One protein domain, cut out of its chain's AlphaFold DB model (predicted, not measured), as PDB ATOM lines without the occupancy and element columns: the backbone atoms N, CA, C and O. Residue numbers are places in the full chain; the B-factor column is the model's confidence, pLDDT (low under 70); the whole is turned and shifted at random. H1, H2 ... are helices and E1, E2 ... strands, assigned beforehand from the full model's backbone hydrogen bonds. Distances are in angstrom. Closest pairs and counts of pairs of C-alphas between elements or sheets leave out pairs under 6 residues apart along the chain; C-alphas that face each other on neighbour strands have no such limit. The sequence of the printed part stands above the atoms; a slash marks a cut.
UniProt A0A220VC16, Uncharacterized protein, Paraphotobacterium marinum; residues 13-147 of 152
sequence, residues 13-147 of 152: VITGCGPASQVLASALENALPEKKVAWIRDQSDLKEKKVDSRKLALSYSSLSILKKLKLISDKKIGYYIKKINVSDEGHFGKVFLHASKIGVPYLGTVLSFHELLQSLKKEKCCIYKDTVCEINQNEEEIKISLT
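Overview. This is residues 13 to 147 of the 152 residues of an uncharacterized protein of Paraphotobacterium marinum (UniProt A0A220VC16). Two small three-stranded sheets, E1 E2 E8 and E3 E7 E4, stand at some distance from each other with helices H1, H3 and H5 between them, and a two-stranded hairpin lies at each end of the loose whole: E9 and E10 beyond the first sheet, E5 and E6 beyond the second. Residues 88 to 93, at the tip of E5 and E6, stick out. The printed part has 135 residues, with five named helices and ten named strands in the order E1 H1 E2 H2 E3 H3 E4 E5 E6 H4 E7 H5 E8 E9 E10, of mixed class. Sheet E1 E2 E8 is parallel and sheet E3 E7 E4 antiparallel; the radius of gyration of the C-alphas is 19.1 A and the spans are 56 by 39 by 36 A.

Along the chain. E1, residues 13 to 15, begins at C-alpha 13 (2.370, -8.656, -20.033). H1, residues 19 to 31, is 18.0 A long; E2 is 37 to 40, H2 43 to 46. E3, residues 55 to 59, is 13.1 A long, and a tight link with 0 residues between them joins it to H3, residues 60 to 68, 12.3 A long. E4 is 79 to 81; E5, 83 to 87, and E6, 94 to 98, measure 13.2 and 13.4 A. H4 is 99 to 102, E7 108 to 112, H5 113 to 119, 10.0 A long, and E8 126 to 128. E9, 132 to 137, is 13.7 A long; E10, 142 to 146, ends at C-alpha 146 (3.553, 3.046, -17.219).

Arrangement. H1 is on one face of sheet E1 E2 E8, making two layers, helix on one face of a sheet, at a height of 9.7 A over the sheet, and lies over E1 and E2; the closest C-alphas of H1 and E2 are those of Ala 25 and Trp 39, 7.1 A apart, and the closest of H1 and E1 are those of Ser 21 and Ile 14, 6.8 A apart. E1, H1, E2 form a strand-helix-strand unit, two parallel neighbours joined through a helix, with a right-handed crossover. N 14 and O 38 are 2.8 A apart, N 39 and O 126 2.9 A. H1 and H5 are close but not clearly touching, Pro 19 and Leu 117 C-alphas 6.9 A apart. H3 and H5 only graze sheet E3 E7 E4, in which E3, H3, E4 form a split unit, E7 between its strands, also right-handed; N 56 and O 111 are 2.9 A apart, N 81 and O 108 2.8 A. E4 runs on into E5 at 58 degrees. In the hairpins, N 84 and O 97 are 3.0 A apart, N 136 and O 143 2.9 A. In H1, H3 and H5 every O i to N i+4 pair is within hydrogen-bond range; H2 and H4 are too short for one, each with 1 of 1 O i to N i+3 pair within range.

Size, cuts and confidence. The C-alphas of Gly 90 and Glu 140, the two farthest apart, are 58.8 A apart. The printed part has no cut, and no link is long. Its mean pLDDT is 85.8; residues 43 to 52, which include H2, and 122 to 124 are under 70.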
ATOM      1  N   VAL A  13       1.928  -9.959 -19.537       92.44
ATOM      2  CA  VAL A  13       2.370  -8.656 -20.033       92.44
ATOM      3  C   VAL A  13       3.724  -8.810 -20.713       92.44
ATOM      4  O   VAL A  13       4.670  -9.338 -20.134       92.44
ATOM      5  N   ILE A  14       3.812  -8.347 -21.957       91.94
ATOM      6  CA  ILE A  14       5.035  -8.331 -22.757       91.94
ATOM      7  C   ILE A  14       5.524  -6.890 -22.824       91.94
ATOM      8  O   ILE A  14       4.765  -5.992 -23.189       91.94
ATOM      9  N   THR A  15       6.797  -6.666 -22.522       89.06
ATOM     10  CA  THR A  15       7.440  -5.354 -22.640       89.06
ATOM     11  C   THR A  15       8.437  -5.358 -23.803       89.06
ATOM     12  O   THR A  15       9.076  -6.371 -24.097       89.06
ATOM     13  N   GLY A  16       8.556  -4.226 -24.502       81.81
ATOM     14  CA  GLY A  16       9.566  -4.006 -25.541       81.81
ATOM     15  C   GLY A  16       9.034  -4.073 -26.974       81.81
ATOM     16  O   GLY A  16       8.057  -4.745 -27.288       81.81
ATOM     17  N   CYS A  17       9.705  -3.386 -27.891       75.81
ATOM     18  CA  CYS A  17       9.160  -3.019 -29.199       75.81
ATOM     19  C   CYS A  17       9.656  -3.845 -30.398       75.81
ATOM     20  O   CYS A  17       9.341  -3.517 -31.544       75.81
ATOM     21  N   GLY A  18      10.425  -4.907 -30.168       79.06
ATOM     22  CA  GLY A  18      11.109  -5.647 -31.227       79.06
ATOM     23  C   GLY A  18      10.252  -6.658 -32.007       79.06
ATOM     24  O   GLY A  18       9.114  -6.962 -31.653       79.06
ATOM     25  N   PRO A  19      10.824  -7.265 -33.062       80.69
ATOM     26  CA  PRO A  19      10.184  -8.372 -33.775       80.69
ATOM     27  C   PRO A  19       9.979  -9.594 -32.872       80.69
ATOM     28  O   PRO A  19       9.004 -10.315 -33.035       80.69
ATOM     29  N   ALA A  20      10.875  -9.821 -31.905       87.19
ATOM     30  CA  ALA A  20      10.772 -10.937 -30.974       87.19
ATOM     31  C   ALA A  20       9.538 -10.822 -30.064       87.19
ATOM     32  O   ALA A  20       8.820 -11.806 -29.909       87.19
ATOM     33  N   SER A  21       9.248  -9.632 -29.522       87.75
ATOM     34  CA  SER A  21       8.050  -9.414 -28.701       87.75
ATOM     35  C   SER A  21       6.774  -9.527 -29.531       87.75
ATOM     36  O   SER A  21       5.816 -10.141 -29.074       87.75
ATOM     37  N   GLN A  22       6.782  -9.058 -30.782       85.62
ATOM     38  CA  GLN A  22       5.642  -9.234 -31.685       85.62
ATOM     39  C   GLN A  22       5.394 -10.711 -32.046       85.62
ATOM     40  O   GLN A  22       4.250 -11.165 -32.063       85.62
ATOM     41  N   VAL A  23       6.461 -11.478 -32.302       89.75
ATOM     42  CA  VAL A  23       6.388 -12.935 -32.506       89.75
ATOM     43  C   VAL A  23       5.830 -13.620 -31.262       89.75
ATOM     44  O   VAL A  23       4.940 -14.455 -31.391       89.75
ATOM     45  N   LEU A  24       6.321 -13.261 -30.073       91.56
ATOM     46  CA  LEU A  24       5.867 -13.835 -28.809       91.56
ATOM     47  C   LEU A  24       4.389 -13.529 -28.550       91.56
ATOM     48  O   LEU A  24       3.635 -14.449 -28.250       91.56
ATOM     49  N   ALA A  25       3.968 -12.275 -28.719       89.62
ATOM     50  CA  ALA A  25       2.576 -11.866 -28.557       89.62
ATOM     51  C   ALA A  25       1.659 -12.683 -29.475       89.62
ATOM     52  O   ALA A  25       0.716 -13.317 -29.007       89.62
ATOM     53  N   SER A  26       2.000 -12.764 -30.764       87.62
ATOM     54  CA  SER A  26       1.206 -13.520 -31.735       87.62
ATOM     55  C   SER A  26       1.220 -15.033 -31.470       87.62
ATOM     56  O   SER A  26       0.213 -15.714 -31.668       87.62
ATOM     57  N   ALA A  27       2.346 -15.580 -31.007       89.81
ATOM     58  CA  ALA A  27       2.448 -16.985 -30.634       89.81
ATOM     59  C   ALA A  27       1.576 -17.318 -29.418       89.81
ATOM     60  O   ALA A  27       0.878 -18.331 -29.438       89.81
ATOM     61  N   LEU A  28       1.591 -16.468 -28.388       91.06
ATOM     62  CA  LEU A  28       0.791 -16.649 -27.177       91.06
ATOM     63  C   LEU A  28      -0.703 -16.550 -27.470       91.06
ATOM     64  O   LEU A  28      -1.454 -17.384 -26.987       91.06
ATOM     65  N   GLU A  29      -1.135 -15.621 -28.323       86.25
ATOM     66  CA  GLU A  29      -2.538 -15.556 -28.754       86.25
ATOM     67  C   GLU A  29      -3.015 -16.831 -29.460       86.25
ATOM     68  O   GLU A  29      -4.171 -17.229 -29.318       86.25
ATOM     69  N   ASN A  30      -2.140 -17.458 -30.252       85.69
ATOM     70  CA  ASN A  30      -2.465 -18.703 -30.944       85.69
ATOM     71  C   ASN A  30      -2.452 -19.906 -29.990       85.69
ATOM     72  O   ASN A  30      -3.252 -20.825 -30.162       85.69
ATOM     73  N   ALA A  31      -1.511 -19.937 -29.046       89.12
ATOM     74  CA  ALA A  31      -1.297 -21.071 -28.150       89.12
ATOM     75  C   ALA A  31      -2.222 -21.058 -26.924       89.12
ATOM     76  O   ALA A  31      -2.589 -22.127 -26.447       89.12
ATOM     77  N   LEU A  32      -2.582 -19.870 -26.433       91.81
ATOM     78  CA  LEU A  32      -3.340 -19.625 -25.202       91.81
ATOM     79  C   LEU A  32      -4.468 -18.604 -25.464       91.81
ATOM     80  O   LEU A  32      -4.430 -17.481 -24.954       91.81
ATOM     81  N   PRO A  33      -5.464 -18.943 -26.304       88.25
ATOM     82  CA  PRO A  33      -6.505 -18.007 -26.738       88.25
ATOM     83  C   PRO A  33      -7.401 -17.480 -25.604       88.25
ATOM     84  O   PRO A  33      -8.097 -16.481 -25.796       88.25
ATOM     85  N   GLU A  34      -7.418 -18.147 -24.452       92.69
ATOM     86  CA  GLU A  34      -8.158 -17.764 -23.249       92.69
ATOM     87  C   GLU A  34      -7.436 -16.725 -22.379       92.69
ATOM     88  O   GLU A  34      -8.060 -16.118 -21.507       92.69
ATOM     89  N   LYS A  35      -6.132 -16.512 -22.603       92.81
ATOM     90  CA  LYS A  35      -5.298 -15.617 -21.796       92.81
ATOM     91  C   LYS A  35      -5.354 -14.181 -22.305       92.81
ATOM     92  O   LYS A  35      -5.225 -13.911 -23.499       92.81
ATOM     93  N   LYS A  36      -5.500 -13.228 -21.382       91.38
ATOM     94  CA  LYS A  36      -5.436 -11.792 -21.678       91.38
ATOM     95  C   LYS A  36      -3.977 -11.362 -21.768       91.38
ATOM     96  O   LYS A  36      -3.300 -11.257 -20.747       91.38
ATOM     97  N   VAL A  37      -3.512 -11.089 -22.984       91.06
ATOM     98  CA  VAL A  37      -2.139 -10.644 -23.256       91.06
ATOM     99  C   VAL A  37      -2.113  -9.136 -23.515       91.06
ATOM    100  O   VAL A  37      -2.773  -8.652 -24.441       91.06
ATOM    101  N   ALA A  38      -1.320  -8.407 -22.731       90.31
ATOM    102  CA  ALA A  38      -0.966  -7.015 -23.003       90.31
ATOM    103  C   ALA A  38       0.438  -6.922 -23.597       90.31
ATOM    104  O   ALA A  38       1.362  -7.596 -23.140       90.31
ATOM    105  N   TRP A  39       0.615  -6.039 -24.574       89.62
ATOM    106  CA  TRP A  39       1.919  -5.718 -25.135       89.62
ATOM    107  C   TRP A  39       2.195  -4.221 -25.027       89.62
ATOM    108  O   TRP A  39       1.480  -3.404 -25.602       89.62
ATOM    109  N   ILE A  40       3.238  -3.866 -24.284       88.25
ATOM    110  CA  ILE A  40       3.680  -2.488 -24.074       88.25
ATOM    111  C   ILE A  40       4.827  -2.183 -25.044       88.25
ATOM    112  O   ILE A  40       5.878  -2.836 -25.011       88.25
ATOM    113  N   ARG A  41       4.625  -1.184 -25.906       82.50
ATOM    114  CA  ARG A  41       5.589  -0.705 -26.907       82.50
ATOM    115  C   ARG A  41       5.690   0.821 -26.824       82.50
ATOM    116  O   ARG A  41       4.674   1.499 -26.900       82.50
ATOM    117  N   ASP A  42       6.908   1.346 -26.758       75.06
ATOM    118  CA  ASP A  42       7.174   2.788 -26.725       75.06
ATOM    119  C   ASP A  42       6.656   3.493 -28.004       75.06
ATOM    120  O   ASP A  42       6.738   2.967 -29.120       75.06
ATOM    121  N   GLN A  43       6.113   4.705 -27.847       62.31
ATOM    122  CA  GLN A  43       5.710   5.581 -28.951       62.31
ATOM    123  C   GLN A  43       6.877   6.028 -29.829       62.31
ATOM    124  O   GLN A  43       6.656   6.367 -30.994       62.31
ATOM    125  N   SER A  44       8.108   6.048 -29.313       59.69
ATOM    126  CA  SER A  44       9.279   6.442 -30.103       59.69
ATOM    127  C   SER A  44       9.490   5.542 -31.338       59.69
ATOM    128  O   SER A  44       9.957   6.024 -32.376       59.69
ATOM    129  N   ASP A  45       9.019   4.291 -31.281       53.91
ATOM    130  CA  ASP A  45       9.004   3.334 -32.396       53.91
ATOM    131  C   ASP A  45       7.879   3.574 -33.417       53.91
ATOM    132  O   ASP A  45       7.899   3.014 -34.514       53.91
ATOM    133  N   LEU A  46       6.901   4.421 -33.080       51.59
ATOM    134  CA  LEU A  46       5.764   4.804 -33.923       51.59
ATOM    135  C   LEU A  46       6.005   6.107 -34.684       51.59
ATOM    136  O   LEU A  46       5.043   6.764 -35.087       51.59
ATOM    137  N   LYS A  47       7.261   6.485 -34.960       50.41
ATOM    138  CA  LYS A  47       7.558   7.433 -36.052       50.41
ATOM    139  C   LYS A  47       7.227   6.773 -37.406       50.41
ATOM    140  O   LYS A  47       8.077   6.543 -38.263       50.41
ATOM    141  N   GLU A  48       5.947   6.451 -37.573       53.16
ATOM    142  CA  GLU A  48       5.278   5.901 -38.733       53.16
ATOM    143  C   GLU A  48       5.126   7.018 -39.764       53.16
ATOM    144  O   GLU A  48       4.311   7.927 -39.632       53.16
ATOM    145  N   LYS A  49       5.956   6.936 -40.802       48.16
ATOM    146  CA  LYS A  49       5.654   7.431 -42.158       48.16
ATOM    147  C   LYS A  49       6.617   6.870 -43.203       48.16
ATOM    148  O   LYS A  49       6.289   6.870 -44.384       48.16
ATOM    149  N   LYS A  50       7.774   6.333 -42.797       58.22
ATOM    150  CA  LYS A  50       8.641   5.544 -43.679       58.22
ATOM    151  C   LYS A  50       8.410   4.057 -43.442       58.22
ATOM    152  O   LYS A  50       8.596   3.570 -42.334       58.22
ATOM    153  N   VAL A  51       8.023   3.349 -44.502       63.56
ATOM    154  CA  VAL A  51       8.113   1.886 -44.564       63.56
ATOM    155  C   VAL A  51       9.530   1.494 -44.150       63.56
ATOM    156  O   VAL A  51      10.498   1.985 -44.734       63.56
ATOM    157  N   ASP A  52       9.646   0.649 -43.128       69.00
ATOM    158  CA  ASP A  52      10.934   0.144 -42.667       69.00
ATOM    159  C   ASP A  52      11.577  -0.689 -43.783       69.00
ATOM    160  O   ASP A  52      11.173  -1.820 -44.065       69.00
ATOM    161  N   SER A  53      12.557  -0.091 -44.462       75.75
ATOM    162  CA  SER A  53      13.228  -0.673 -45.622       75.75
ATOM    163  C   SER A  53      14.302  -1.692 -45.245       75.75
ATOM    164  O   SER A  53      14.950  -2.251 -46.139       75.75
ATOM    165  N   ARG A  54      14.507  -1.958 -43.945       86.19
ATOM    166  CA  ARG A  54      15.527  -2.902 -43.493       86.19
ATOM    167  C   ARG A  54      15.240  -4.292 -44.046       86.19
ATOM    168  O   ARG A  54      14.120  -4.809 -44.006       86.19
ATOM    169  N   LYS A  55      16.295  -4.920 -44.557       90.56
ATOM    170  CA  LYS A  55      16.299  -6.346 -44.870       90.56
ATOM    171  C   LYS A  55      16.778  -7.111 -43.646       90.56
ATOM    172  O   LYS A  55      17.687  -6.663 -42.954       90.56
ATOM    173  N   LEU A  56      16.175  -8.267 -43.403       90.44
ATOM    174  CA  LEU A  56      16.539  -9.154 -42.308       90.44
ATOM    175  C   LEU A  56      16.990 -10.498 -42.871       90.44
ATOM    176  O   LEU A  56      16.255 -11.122 -43.637       90.44
ATOM    177  N   ALA A  57      18.177 -10.946 -42.469       93.38
ATOM    178  CA  ALA A  57      18.630 -12.310 -42.696       93.38
ATOM    179  C   ALA A  57      18.164 -13.192 -41.527       93.38
ATOM    180  O   ALA A  57      18.668 -13.074 -40.413       93.38
ATOM    181  N   LEU A  58      17.189 -14.067 -41.772       93.12
ATOM    182  CA  LEU A  58      16.744 -15.071 -40.806       93.12
ATOM    183  C   LEU A  58      17.425 -16.406 -41.076       93.12
ATOM    184  O   LEU A  58      17.442 -16.877 -42.212       93.12
ATOM    185  N   SER A  59      17.919 -17.052 -40.023       94.50
ATOM    186  CA  SER A  59      18.451 -18.413 -40.113       94.50
ATOM    187  C   SER A  59      17.356 -19.430 -40.461       94.50
ATOM    188  O   SER A  59      16.161 -19.199 -40.233       94.50
ATOM    189  N   TYR A  60      17.762 -20.596 -40.965       94.38
ATOM    190  CA  TYR A  60      16.862 -21.733 -41.174       94.38
ATOM    191  C   TYR A  60      16.092 -22.115 -39.899       94.38
ATOM    192  O   TYR A  60      14.886 -22.367 -39.952       94.38
ATOM    193  N   SER A  61      16.761 -22.099 -38.742       93.31
ATOM    194  CA  SER A  61      16.158 -22.436 -37.450       93.31
ATOM    195  C   SER A  61      15.101 -21.417 -37.029       93.31
ATOM    196  O   SER A  61      14.004 -21.805 -36.632       93.31
ATOM    197  N   SER A  62      15.376 -20.119 -37.193       93.56
ATOM    198  CA  SER A  62      14.406 -19.057 -36.894       93.56
ATOM    199  C   SER A  62      13.157 -19.180 -37.770       93.56
ATOM    200  O   SER A  62      12.040 -19.130 -37.261       93.56
ATOM    201  N   LEU A  63      13.328 -19.423 -39.075       91.69
ATOM    202  CA  LEU A  63      12.205 -19.683 -39.983       91.69
ATOM    203  C   LEU A  63      11.410 -20.926 -39.571       91.69
ATOM    204  O   LEU A  63      10.183 -20.915 -39.619       91.69
ATOM    205  N   SER A  64      12.097 -21.986 -39.148       91.44
ATOM    206  CA  SER A  64      11.454 -23.227 -38.705       91.44
ATOM    207  C   SER A  64      10.598 -23.012 -37.457       91.44
ATOM    208  O   SER A  64       9.497 -23.553 -37.376       91.44
ATOM    209  N   ILE A  65      11.060 -22.190 -36.510       91.94
ATOM    210  CA  ILE A  65      10.279 -21.805 -35.326       91.94
ATOM    211  C   ILE A  65       9.031 -21.021 -35.742       91.94
ATOM    212  O   ILE A  65       7.925 -21.394 -35.361       91.94
ATOM    213  N   LEU A  66       9.177 -19.992 -36.582       90.69
ATOM    214  CA  LEU A  66       8.044 -19.176 -37.034       90.69
ATOM    215  C   LEU A  66       6.980 -20.004 -37.775       90.69
ATOM    216  O   LEU A  66       5.784 -19.786 -37.579       90.69
ATOM    217  N   LYS A  67       7.400 -20.981 -38.588       90.19
ATOM    218  CA  LYS A  67       6.490 -21.925 -39.256       90.19
ATOM    219  C   LYS A  67       5.758 -22.822 -38.261       90.19
ATOM    220  O   LYS A  67       4.543 -22.964 -38.356       90.19
ATOM    221  N   LYS A  68       6.473 -23.391 -37.282       89.94
ATOM    222  CA  LYS A  68       5.874 -24.222 -36.219       89.94
ATOM    223  C   LYS A  68       4.835 -23.450 -35.406       89.94
ATOM    224  O   LYS A  68       3.794 -24.005 -35.073       89.94
ATOM    225  N   LEU A  69       5.085 -22.166 -35.156       88.25
ATOM    226  CA  LEU A  69       4.151 -21.254 -34.487       88.25
ATOM    227  C   LEU A  69       2.998 -20.778 -35.396       88.25
ATOM    228  O   LEU A  69       2.168 -19.980 -34.962       88.25
ATOM    229  N   LYS A  70       2.937 -21.251 -36.651       87.06
ATOM    230  CA  LYS A  70       1.951 -20.859 -37.676       87.06
ATOM    231  C   LYS A  70       1.908 -19.347 -37.929       87.06
ATOM    232  O   LYS A  70       0.881 -18.801 -38.326       87.06
ATOM    233  N   LEU A  71       3.034 -18.672 -37.704       86.06
ATOM    234  CA  LEU A  71       3.171 -17.225 -37.866       86.06
ATOM    235  C   LEU A  71       3.555 -16.831 -39.288       86.06
ATOM    236  O   LEU A  71       3.256 -15.729 -39.734       86.06
ATOM    237  N   ILE A  72       4.205 -17.740 -40.011       86.12
ATOM    238  CA  ILE A  72       4.541 -17.570 -41.420       86.12
ATOM    239  C   ILE A  72       4.094 -18.800 -42.208       86.12
ATOM    240  O   ILE A  72       4.157 -19.925 -41.714       86.12
ATOM    241  N   SER A  73       3.639 -18.583 -43.442       81.44
ATOM    242  CA  SER A  73       3.211 -19.670 -44.328       81.44
ATOM    243  C   SER A  73       4.395 -20.408 -44.962       81.44
ATOM    244  O   SER A  73       5.510 -19.888 -45.016       81.44
ATOM    245  N   ASP A  74       4.134 -21.581 -45.541       73.94
ATOM    246  CA  ASP A  74       5.127 -22.331 -46.321       73.94
ATOM    247  C   ASP A  74       5.443 -21.742 -47.700       73.94
ATOM    248  O   ASP A  74       6.323 -22.248 -48.401       73.94
ATOM    249  N   LYS A  75       4.781 -20.646 -48.088       78.81
ATOM    250  CA  LYS A  75       5.124 -19.921 -49.312       78.81
ATOM    251  C   LYS A  75       6.571 -19.432 -49.245       78.81
ATOM    252  O   LYS A  75       7.142 -19.219 -48.176       78.81
ATOM    253  N   LYS A  76       7.176 -19.238 -50.415       75.00
ATOM    254  CA  LYS A  76       8.517 -18.661 -50.510       75.00
ATOM    255  C   LYS A  76       8.519 -17.271 -49.871       75.00
ATOM    256  O   LYS A  76       7.819 -16.379 -50.338       75.00
ATOM    257  N   ILE A  77       9.328 -17.101 -48.827       78.50
ATOM    258  CA  ILE A  77       9.529 -15.825 -48.135       78.50
ATOM    259  C   ILE A  77      10.952 -15.362 -48.422       78.50
ATOM    260  O   ILE A  77      11.913 -15.999 -47.986       78.50
ATOM    261  N   GLY A  78      11.076 -14.256 -49.155       88.12
ATOM    262  CA  GLY A  78      12.360 -13.626 -49.453       88.12
ATOM    263  C   GLY A  78      13.296 -14.444 -50.353       88.12
ATOM    264  O   GLY A  78      12.868 -15.241 -51.199       88.12
ATOM    265  N   TYR A  79      14.597 -14.214 -50.173       93.31
ATOM    266  CA  TYR A  79      15.683 -14.814 -50.948       93.31
ATOM    267  C   TYR A  79      16.481 -15.808 -50.104       93.31
ATOM    268  O   TYR A  79      17.129 -15.433 -49.130       93.31
ATOM    269  N   TYR A  80      16.477 -17.080 -50.505       95.12
ATOM    270  CA  TYR A  80      17.172 -18.136 -49.775       95.12
ATOM    271  C   TYR A  80      18.694 -18.013 -49.852       95.12
ATOM    272  O   TYR A  80      19.281 -17.935 -50.930       95.12
ATOM    273  N   ILE A  81      19.337 -18.121 -48.694       96.25
ATOM    274  CA  ILE A  81      20.789 -18.145 -48.549       96.25
ATOM    275  C   ILE A  81      21.241 -19.602 -48.656       96.25
ATOM    276  O   ILE A  81      21.002 -20.402 -47.754       96.25
ATOM    277  N   LYS A  82      21.875 -19.983 -49.766       97.25
ATOM    278  CA  LYS A  82      22.397 -21.354 -49.965       97.25
ATOM    279  C   LYS A  82      23.872 -21.485 -49.598       97.25
ATOM    280  O   LYS A  82      24.307 -22.570 -49.215       97.25
ATOM    281  N   LYS A  83      24.623 -20.391 -49.736       96.94
ATOM    282  CA  LYS A  83      26.066 -20.322 -49.494       96.94
ATOM    283  C   LYS A  83      26.384 -19.070 -48.675       96.94
ATOM    284  O   LYS A  83      25.793 -18.028 -48.944       96.94
ATOM    285  N   ILE A  84      27.297 -19.177 -47.716       96.12
ATOM    286  CA  ILE A  84      27.894 -18.038 -47.006       96.12
ATOM    287  C   ILE A  84      29.407 -18.209 -47.086       96.12
ATOM    288  O   ILE A  84      29.923 -19.268 -46.733       96.12
ATOM    289  N   ASN A  85      30.095 -17.166 -47.539       95.62
ATOM    290  CA  ASN A  85      31.548 -17.113 -47.589       95.62
ATOM    291  C   ASN A  85      31.988 -15.990 -46.654       95.62
ATOM    292  O   ASN A  85      31.567 -14.850 -46.842       95.62
ATOM    293  N   VAL A  86      32.802 -16.316 -45.656       94.38
ATOM    294  CA  VAL A  86      33.397 -15.342 -44.738       94.38
ATOM    295  C   VAL A  86      34.898 -15.347 -44.983       94.38
ATOM    296  O   VAL A  86      35.514 -16.413 -44.985       94.38
ATOM    297  N   SER A  87      35.475 -14.177 -45.219       94.81
ATOM    298  CA  SER A  87      36.917 -13.981 -45.353       94.81
ATOM    299  C   SER A  87      37.375 -12.916 -44.376       94.81
ATOM    300  O   SER A  87      36.666 -11.932 -44.176       94.81
ATOM    301  N   ASP A  88      38.554 -13.119 -43.809       93.81
ATOM    302  CA  ASP A  88      39.241 -12.128 -42.995       93.81
ATOM    303  C   ASP A  88      40.187 -11.313 -43.887       93.81
ATOM    304  O   ASP A  88      40.999 -11.872 -44.628       93.81
ATOM    305  N   GLU A  89      40.028  -9.995 -43.886       92.81
ATOM    306  CA  GLU A  89      40.840  -9.104 -44.709       92.81
ATOM    307  C   GLU A  89      42.244  -8.962 -44.102       92.81
ATOM    308  O   GLU A  89      42.403  -8.745 -42.906       92.81
ATOM    309  N   GLY A  90      43.285  -9.113 -44.924       91.31
ATOM    310  CA  GLY A  90      44.679  -9.082 -44.456       91.31
ATOM    311  C   GLY A  90      45.178 -10.388 -43.824       91.31
ATOM    312  O   GLY A  90      46.369 -10.503 -43.542       91.31
ATOM    313  N   HIS A  91      44.318 -11.403 -43.682       88.00
ATOM    314  CA  HIS A  91      44.673 -12.713 -43.131       88.00
ATOM    315  C   HIS A  91      44.243 -13.857 -44.062       88.00
ATOM    316  O   HIS A  91      43.366 -13.720 -44.911       88.00
ATOM    317  N   PHE A  92      44.837 -15.044 -43.901       87.38
ATOM    318  CA  PHE A  92      44.468 -16.228 -44.696       87.38
ATOM    319  C   PHE A  92      43.221 -16.967 -44.154       87.38
ATOM    320  O   PHE A  92      42.973 -18.125 -44.490       87.38
ATOM    321  N   GLY A  93      42.418 -16.316 -43.308       91.75
ATOM    322  CA  GLY A  93      41.208 -16.890 -42.719       91.75
ATOM    323  C   GLY A  93      40.039 -16.906 -43.705       91.75
ATOM    324  O   GLY A  93      39.594 -15.854 -44.165       91.75
ATOM    325  N   LYS A  94      39.518 -18.096 -44.036       93.38
ATOM    326  CA  LYS A  94      38.325 -18.258 -44.889       93.38
ATOM    327  C   LYS A  94      37.419 -19.373 -44.375       93.38
ATOM    328  O   LYS A  94      37.884 -20.474 -44.093       93.38
ATOM    329  N   VAL A  95      36.113 -19.112 -44.334       94.12
ATOM    330  CA  VAL A  95      35.075 -20.085 -43.972       94.12
ATOM    331  C   VAL A  95      34.010 -20.130 -45.063       94.12
ATOM    332  O   VAL A  95      33.471 -19.104 -45.474       94.12
ATOM    333  N   PHE A  96      33.681 -21.342 -45.517       94.44
ATOM    334  CA  PHE A  96      32.674 -21.590 -46.548       94.44
ATOM    335  C   PHE A  96      31.562 -22.480 -45.998       94.44
ATOM    336  O   PHE A  96      31.768 -23.673 -45.758       94.44
ATOM    337  N   LEU A  97      30.364 -21.923 -45.854       95.88
ATOM    338  CA  LEU A  97      29.174 -22.652 -45.435       95.88
ATOM    339  C   LEU A  97      28.292 -22.931 -46.647       95.88
ATOM    340  O   LEU A  97      27.984 -22.034 -47.434       95.88
ATOM    341  N   HIS A  98      27.846 -24.177 -46.778       97.25
ATOM    342  CA  HIS A  98      26.908 -24.583 -47.816       97.25
ATOM    343  C   HIS A  98      25.746 -25.345 -47.198       97.25
ATOM    344  O   HIS A  98      25.969 -26.263 -46.413       97.25
ATOM    345  N   ALA A  99      24.518 -25.005 -47.591       96.50
ATOM    346  CA  ALA A  99      23.312 -25.636 -47.057       96.50
ATOM    347  C   ALA A  99      23.350 -27.169 -47.187       96.50
ATOM    348  O   ALA A  99      23.055 -27.882 -46.231       96.50
ATOM    349  N   SER A 100      23.834 -27.674 -48.328       96.44
ATOM    350  CA  SER A 100      23.943 -29.119 -48.557       96.44
ATOM    351  C   SER A 100      24.950 -29.809 -47.635       96.44
ATOM    352  O   SER A 100      24.771 -30.981 -47.334       96.44
ATOM    353  N   LYS A 101      25.998 -29.108 -47.173       94.94
ATOM    354  CA  LYS A 101      27.018 -29.686 -46.281       94.94
ATOM    355  C   LYS A 101      26.496 -29.916 -44.863       94.94
ATOM    356  O   LYS A 101      27.051 -30.739 -44.153       94.94
ATOM    357  N   ILE A 102      25.449 -29.195 -44.466       91.56
ATOM    358  CA  ILE A 102      24.824 -29.312 -43.141       91.56
ATOM    359  C   ILE A 102      23.422 -29.941 -43.206       91.56
ATOM    360  O   ILE A 102      22.684 -29.896 -42.230       91.56
ATOM    361  N   GLY A 103      23.033 -30.503 -44.357       94.69
ATOM    362  CA  GLY A 103      21.781 -31.252 -44.505       94.69
ATOM    363  C   GLY A 103      20.498 -30.414 -44.461       94.69
ATOM    364  O   GLY A 103      19.430 -30.961 -44.205       94.69
ATOM    365  N   VAL A 104      20.568 -29.104 -44.717       94.81
ATOM    366  CA  VAL A 104      19.383 -28.225 -44.758       94.81
ATOM    367  C   VAL A 104      19.118 -27.735 -46.182       94.81
ATOM    368  O   VAL A 104      20.052 -27.590 -46.974       94.81
ATOM    369  N   PRO A 105      17.864 -27.409 -46.548       93.69
ATOM    370  CA  PRO A 105      17.572 -26.891 -47.879       93.69
ATOM    371  C   PRO A 105      18.226 -25.524 -48.114       93.69
ATOM    372  O   PRO A 105      18.645 -25.241 -49.229       93.69
ATOM    373  N   TYR A 106      18.327 -24.659 -47.108       95.19
ATOM    374  CA  TYR A 106      18.976 -23.345 -47.176       95.19
ATOM    375  C   TYR A 106      19.468 -22.949 -45.781       95.19
ATOM    376  O   TYR A 106      18.878 -23.360 -44.792       95.19
ATOM    377  N   LEU A 107      20.530 -22.148 -45.701       96.38
ATOM    378  CA  LEU A 107      21.110 -21.650 -44.446       96.38
ATOM    379  C   LEU A 107      20.199 -20.617 -43.763       96.38
ATOM    380  O   LEU A 107      20.197 -20.477 -42.542       96.38
ATOM    381  N   GLY A 108      19.402 -19.905 -44.558       95.00
ATOM    382  CA  GLY A 108      18.489 -18.867 -44.102       95.00
ATOM    383  C   GLY A 108      17.740 -18.207 -45.255       95.00
ATOM    384  O   GLY A 108      17.801 -18.684 -46.391       95.00
ATOM    385  N   THR A 109      17.051 -17.106 -44.978       94.31
ATOM    386  CA  THR A 109      16.427 -16.247 -45.990       94.31
ATOM    387  C   THR A 109      16.672 -14.776 -45.687       94.31
ATOM    388  O   THR A 109      16.709 -14.388 -44.521       94.31
ATOM    389  N   VAL A 110      16.799 -13.957 -46.727       94.38
ATOM    390  CA  VAL A 110      16.780 -12.495 -46.628       94.38
ATOM    391  C   VAL A 110      15.394 -11.998 -47.019       94.38
ATOM    392  O   VAL A 110      14.952 -12.228 -48.146       94.38
ATOM    393  N   LEU A 111      14.708 -11.311 -46.111       90.25
ATOM    394  CA  LEU A 111      13.332 -10.841 -46.300       90.25
ATOM    395  C   LEU A 111      13.166  -9.369 -45.906       90.25
ATOM    396  O   LEU A 111      14.046  -8.785 -45.270       90.25
ATOM    397  N   SER A 112      12.050  -8.757 -46.302       88.31
ATOM    398  CA  SER A 112      11.689  -7.406 -45.868       88.31
ATOM    399  C   SER A 112      11.210  -7.425 -44.419       88.31
ATOM    400  O   SER A 112      10.265  -8.147 -44.094       88.31
ATOM    401  N   PHE A 113      11.831  -6.624 -43.551       84.56
ATOM    402  CA  PHE A 113      11.423  -6.536 -42.151       84.56
ATOM    403  C   PHE A 113       9.962  -6.093 -42.017       84.56
ATOM    404  O   PHE A 113       9.200  -6.685 -41.256       84.56
ATOM    405  N   HIS A 114       9.546  -5.123 -42.832       81.50
ATOM    406  CA  HIS A 114       8.166  -4.658 -42.886       81.50
ATOM    407  C   HIS A 114       7.168  -5.776 -43.231       81.50
ATOM    408  O   HIS A 114       6.163  -5.927 -42.543       81.50
ATOM    409  N   GLU A 115       7.459  -6.593 -44.251       79.50
ATOM    410  CA  GLU A 115       6.576  -7.699 -44.660       79.50
ATOM    411  C   GLU A 115       6.465  -8.762 -43.562       79.50
ATOM    412  O   GLU A 115       5.376  -9.280 -43.310       79.50
ATOM    413  N   LEU A 116       7.571  -9.052 -42.862       83.31
ATOM    414  CA  LEU A 116       7.542  -9.944 -41.704       83.31
ATOM    415  C   LEU A 116       6.629  -9.380 -40.616       83.31
ATOM    416  O   LEU A 116       5.711 -10.074 -40.188       83.31
ATOM    417  N   LEU A 117       6.829  -8.128 -40.198       80.56
ATOM    418  CA  LEU A 117       5.990  -7.523 -39.162       80.56
ATOM    419  C   LEU A 117       4.515  -7.468 -39.570       80.56
ATOM    420  O   LEU A 117       3.650  -7.669 -38.721       80.56
ATOM    421  N   GLN A 118       4.218  -7.227 -40.848       77.94
ATOM    422  CA  GLN A 118       2.851  -7.238 -41.365       77.94
ATOM    423  C   GLN A 118       2.224  -8.635 -41.277       77.94
ATOM    424  O   GLN A 118       1.073  -8.745 -40.864       77.94
ATOM    425  N   SER A 119       2.979  -9.697 -41.583       78.44
ATOM    426  CA  SER A 119       2.499 -11.081 -41.436       78.44
ATOM    427  C   SER A 119       2.225 -11.486 -39.980       78.44
ATOM    428  O   SER A 119       1.410 -12.368 -39.726       78.44
ATOM    429  N   LEU A 120       2.875 -10.803 -39.031       79.25
ATOM    430  CA  LEU A 120       2.743 -11.021 -37.590       79.25
ATOM    431  C   LEU A 120       1.664 -10.150 -36.935       79.25
ATOM    432  O   LEU A 120       1.447 -10.268 -35.730       79.25
ATOM    433  N   LYS A 121       1.023  -9.227 -37.666       70.50
ATOM    434  CA  LYS A 121      -0.053  -8.413 -37.091       70.50
ATOM    435  C   LYS A 121      -1.257  -9.310 -36.798       70.50
ATOM    436  O   LYS A 121      -1.799  -9.955 -37.693       70.50
ATOM    437  N   LYS A 122      -1.671  -9.330 -35.535       65.75
ATOM    438  CA  LYS A 122      -2.893  -9.971 -35.052       65.75
ATOM    439  C   LYS A 122      -3.731  -8.951 -34.292       65.75
ATOM    440  O   LYS A 122      -3.208  -7.954 -33.805       65.75
ATOM    441  N   GLU A 123      -5.031  -9.204 -34.243       62.12
ATOM    442  CA  GLU A 123      -6.038  -8.232 -33.807       62.12
ATOM    443  C   GLU A 123      -6.376  -8.308 -32.309       62.12
ATOM    444  O   GLU A 123      -7.090  -7.440 -31.818       62.12
ATOM    445  N   LYS A 124      -5.911  -9.329 -31.569       67.25
ATOM    446  CA  LYS A 124      -6.421  -9.614 -30.215       67.25
ATOM    447  C   LYS A 124      -5.636  -8.957 -29.073       67.25
ATOM    448  O   LYS A 124      -6.231  -8.674 -28.035       67.25
ATOM    449  N   CYS A 125      -4.336  -8.724 -29.220       71.00
ATOM    450  CA  CYS A 125      -3.482  -8.260 -28.133       71.00
ATOM    451  C   CYS A 125      -3.776  -6.794 -27.820       71.00
ATOM    452  O   CYS A 125      -3.796  -5.944 -28.714       71.00
ATOM    453  N   CYS A 126      -3.973  -6.483 -26.538       79.44
ATOM    454  CA  CYS A 126      -4.095  -5.100 -26.099       79.44
ATOM    455  C   CYS A 126      -2.723  -4.423 -26.191       79.44
ATOM    456  O   CYS A 126      -1.816  -4.748 -25.424       79.44
ATOM    457  N   ILE A 127      -2.574  -3.480 -27.122       83.00
ATOM    458  CA  ILE A 127      -1.318  -2.758 -27.337       83.00
ATOM    459  C   ILE A 127      -1.341  -1.448 -26.547       83.00
ATOM    460  O   ILE A 127      -2.154  -0.565 -26.816       83.00
ATOM    461  N   TYR A 128      -0.413  -1.308 -25.604       85.00
ATOM    462  CA  TYR A 128      -0.171  -0.086 -24.844       85.00
ATOM    463  C   TYR A 128       1.002   0.667 -25.466       85.00
ATOM    464  O   TYR A 128       2.112   0.143 -25.546       85.00
ATOM    465  N   LYS A 129       0.745   1.894 -25.927       83.69
ATOM    466  CA  LYS A 129       1.746   2.768 -26.548       83.69
ATOM    467  C   LYS A 129       2.436   3.625 -25.492       83.69
ATOM    468  O   LYS A 129       2.168   4.824 -25.408       83.69
ATOM    469  N   ASP A 130       3.246   2.991 -24.657       84.88
ATOM    470  CA  ASP A 130       3.867   3.627 -23.501       84.88
ATOM    471  C   ASP A 130       5.159   2.913 -23.087       84.88
ATOM    472  O   ASP A 130       5.511   1.862 -23.633       84.88
ATOM    473  N   THR A 131       5.847   3.481 -22.106       85.38
ATOM    474  CA  THR A 131       7.079   2.955 -21.529       85.38
ATOM    475  C   THR A 131       6.826   2.484 -20.103       85.38
ATOM    476  O   THR A 131       6.050   3.071 -19.352       85.38
ATOM    477  N   VAL A 132       7.477   1.386 -19.721       88.62
ATOM    478  CA  VAL A 132       7.437   0.893 -18.342       88.62
ATOM    479  C   VAL A 132       8.358   1.752 -17.482       88.62
ATOM    480  O   VAL A 132       9.559   1.809 -17.738       88.62
ATOM    481  N   CYS A 133       7.797   2.398 -16.463       88.88
ATOM    482  CA  CYS A 133       8.554   3.161 -15.469       88.88
ATOM    483  C   CYS A 133       9.009   2.296 -14.301       88.88
ATOM    484  O   CYS A 133      10.089   2.507 -13.757       88.88
ATOM    485  N   GLU A 134       8.165   1.354 -13.886       90.12
ATOM    486  CA  GLU A 134       8.373   0.598 -12.659       90.12
ATOM    487  C   GLU A 134       7.759  -0.796 -12.781       90.12
ATOM    488  O   GLU A 134       6.687  -0.969 -13.370       90.12
ATOM    489  N   ILE A 135       8.443  -1.785 -12.209       91.62
ATOM    490  CA  ILE A 135       7.958  -3.157 -12.089       91.62
ATOM    491  C   ILE A 135       8.107  -3.557 -10.626       91.62
ATOM    492  O   ILE A 135       9.224  -3.651 -10.122       91.62
ATOM    493  N   ASN A 136       6.980  -3.803  -9.966       91.75
ATOM    494  CA  ASN A 136       6.911  -4.269  -8.588       91.75
ATOM    495  C   ASN A 136       6.352  -5.688  -8.575       91.75
ATOM    496  O   ASN A 136       5.214  -5.916  -8.982       91.75
ATOM    497  N   GLN A 137       7.151  -6.640  -8.110       91.94
ATOM    498  CA  GLN A 137       6.765  -8.042  -8.019       91.94
ATOM    499  C   GLN A 137       6.647  -8.452  -6.551       91.94
ATOM    500  O   GLN A 137       7.561  -8.208  -5.764       91.94
ATOM    501  N   ASN A 138       5.534  -9.091  -6.201       91.56
ATOM    502  CA  ASN A 138       5.358  -9.792  -4.932       91.56
ATOM    503  C   ASN A 138       5.001 -11.269  -5.201       91.56
ATOM    504  O   ASN A 138       5.067 -11.727  -6.344       91.56
ATOM    505  N   GLU A 139       4.686 -12.034  -4.153       88.69
ATOM    506  CA  GLU A 139       4.378 -13.469  -4.273       88.69
ATOM    507  C   GLU A 139       3.042 -13.756  -4.986       88.69
ATOM    508  O   GLU A 139       2.864 -14.846  -5.525       88.69
ATOM    509  N   GLU A 140       2.123 -12.788  -5.032       88.81
ATOM    510  CA  GLU A 140       0.761 -12.956  -5.559       88.81
ATOM    511  C   GLU A 140       0.578 -12.346  -6.958       88.81
ATOM    512  O   GLU A 140      -0.192 -12.859  -7.771       88.81
ATOM    513  N   GLU A 141       1.275 -11.249  -7.260       89.75
ATOM    514  CA  GLU A 141       1.079 -10.456  -8.470       89.75
ATOM    515  C   GLU A 141       2.326  -9.672  -8.910       89.75
ATOM    516  O   GLU A 141       3.251  -9.373  -8.146       89.75
ATOM    517  N   ILE A 142       2.314  -9.284 -10.188       92.75
ATOM    518  CA  ILE A 142       3.274  -8.355 -10.785       92.75
ATOM    519  C   ILE A 142       2.520  -7.082 -11.166       92.75
ATOM    520  O   ILE A 142       1.621  -7.110 -12.009       92.75
ATOM    521  N   LYS A 143       2.913  -5.952 -10.576       91.81
ATOM    522  CA  LYS A 143       2.402  -4.618 -10.904       91.81
ATOM    523  C   LYS A 143       3.383  -3.892 -11.813       91.81
ATOM    524  O   LYS A 143       4.555  -3.739 -11.479       91.81
ATOM    525  N   ILE A 144       2.885  -3.423 -12.954       90.75
ATOM    526  CA  ILE A 144       3.662  -2.672 -13.942       90.75
ATOM    527  C   ILE A 144       3.075  -1.266 -14.049       90.75
ATOM    528  O   ILE A 144       1.904  -1.109 -14.397       90.75
ATOM    529  N   SER A 145       3.895  -0.256 -13.763       90.12
ATOM    530  CA  SER A 145       3.528   1.158 -13.877       90.12
ATOM    531  C   SER A 145       4.055   1.724 -15.195       90.12
ATOM    532  O   SER A 145       5.231   1.542 -15.526       90.12
ATOM    533  N   LEU A 146       3.198   2.424 -15.942       87.75
ATOM    534  CA  LEU A 146       3.553   3.046 -17.219       87.75
ATOM    535  C   LEU A 146       3.764   4.563 -17.075       87.75
ATOM    536  O   LEU A 146       3.287   5.166 -16.113       87.75
ATOM    537  N   THR A 147       4.509   5.174 -17.999       83.94
ATOM    538  CA  THR A 147       4.914   6.589 -17.921       83.94
ATOM    539  C   THR A 147       3.762   7.566 -18.127       83.94
ATOM    540  O   THR A 147       3.702   8.590 -17.445       83.94
TER     541      THR A 147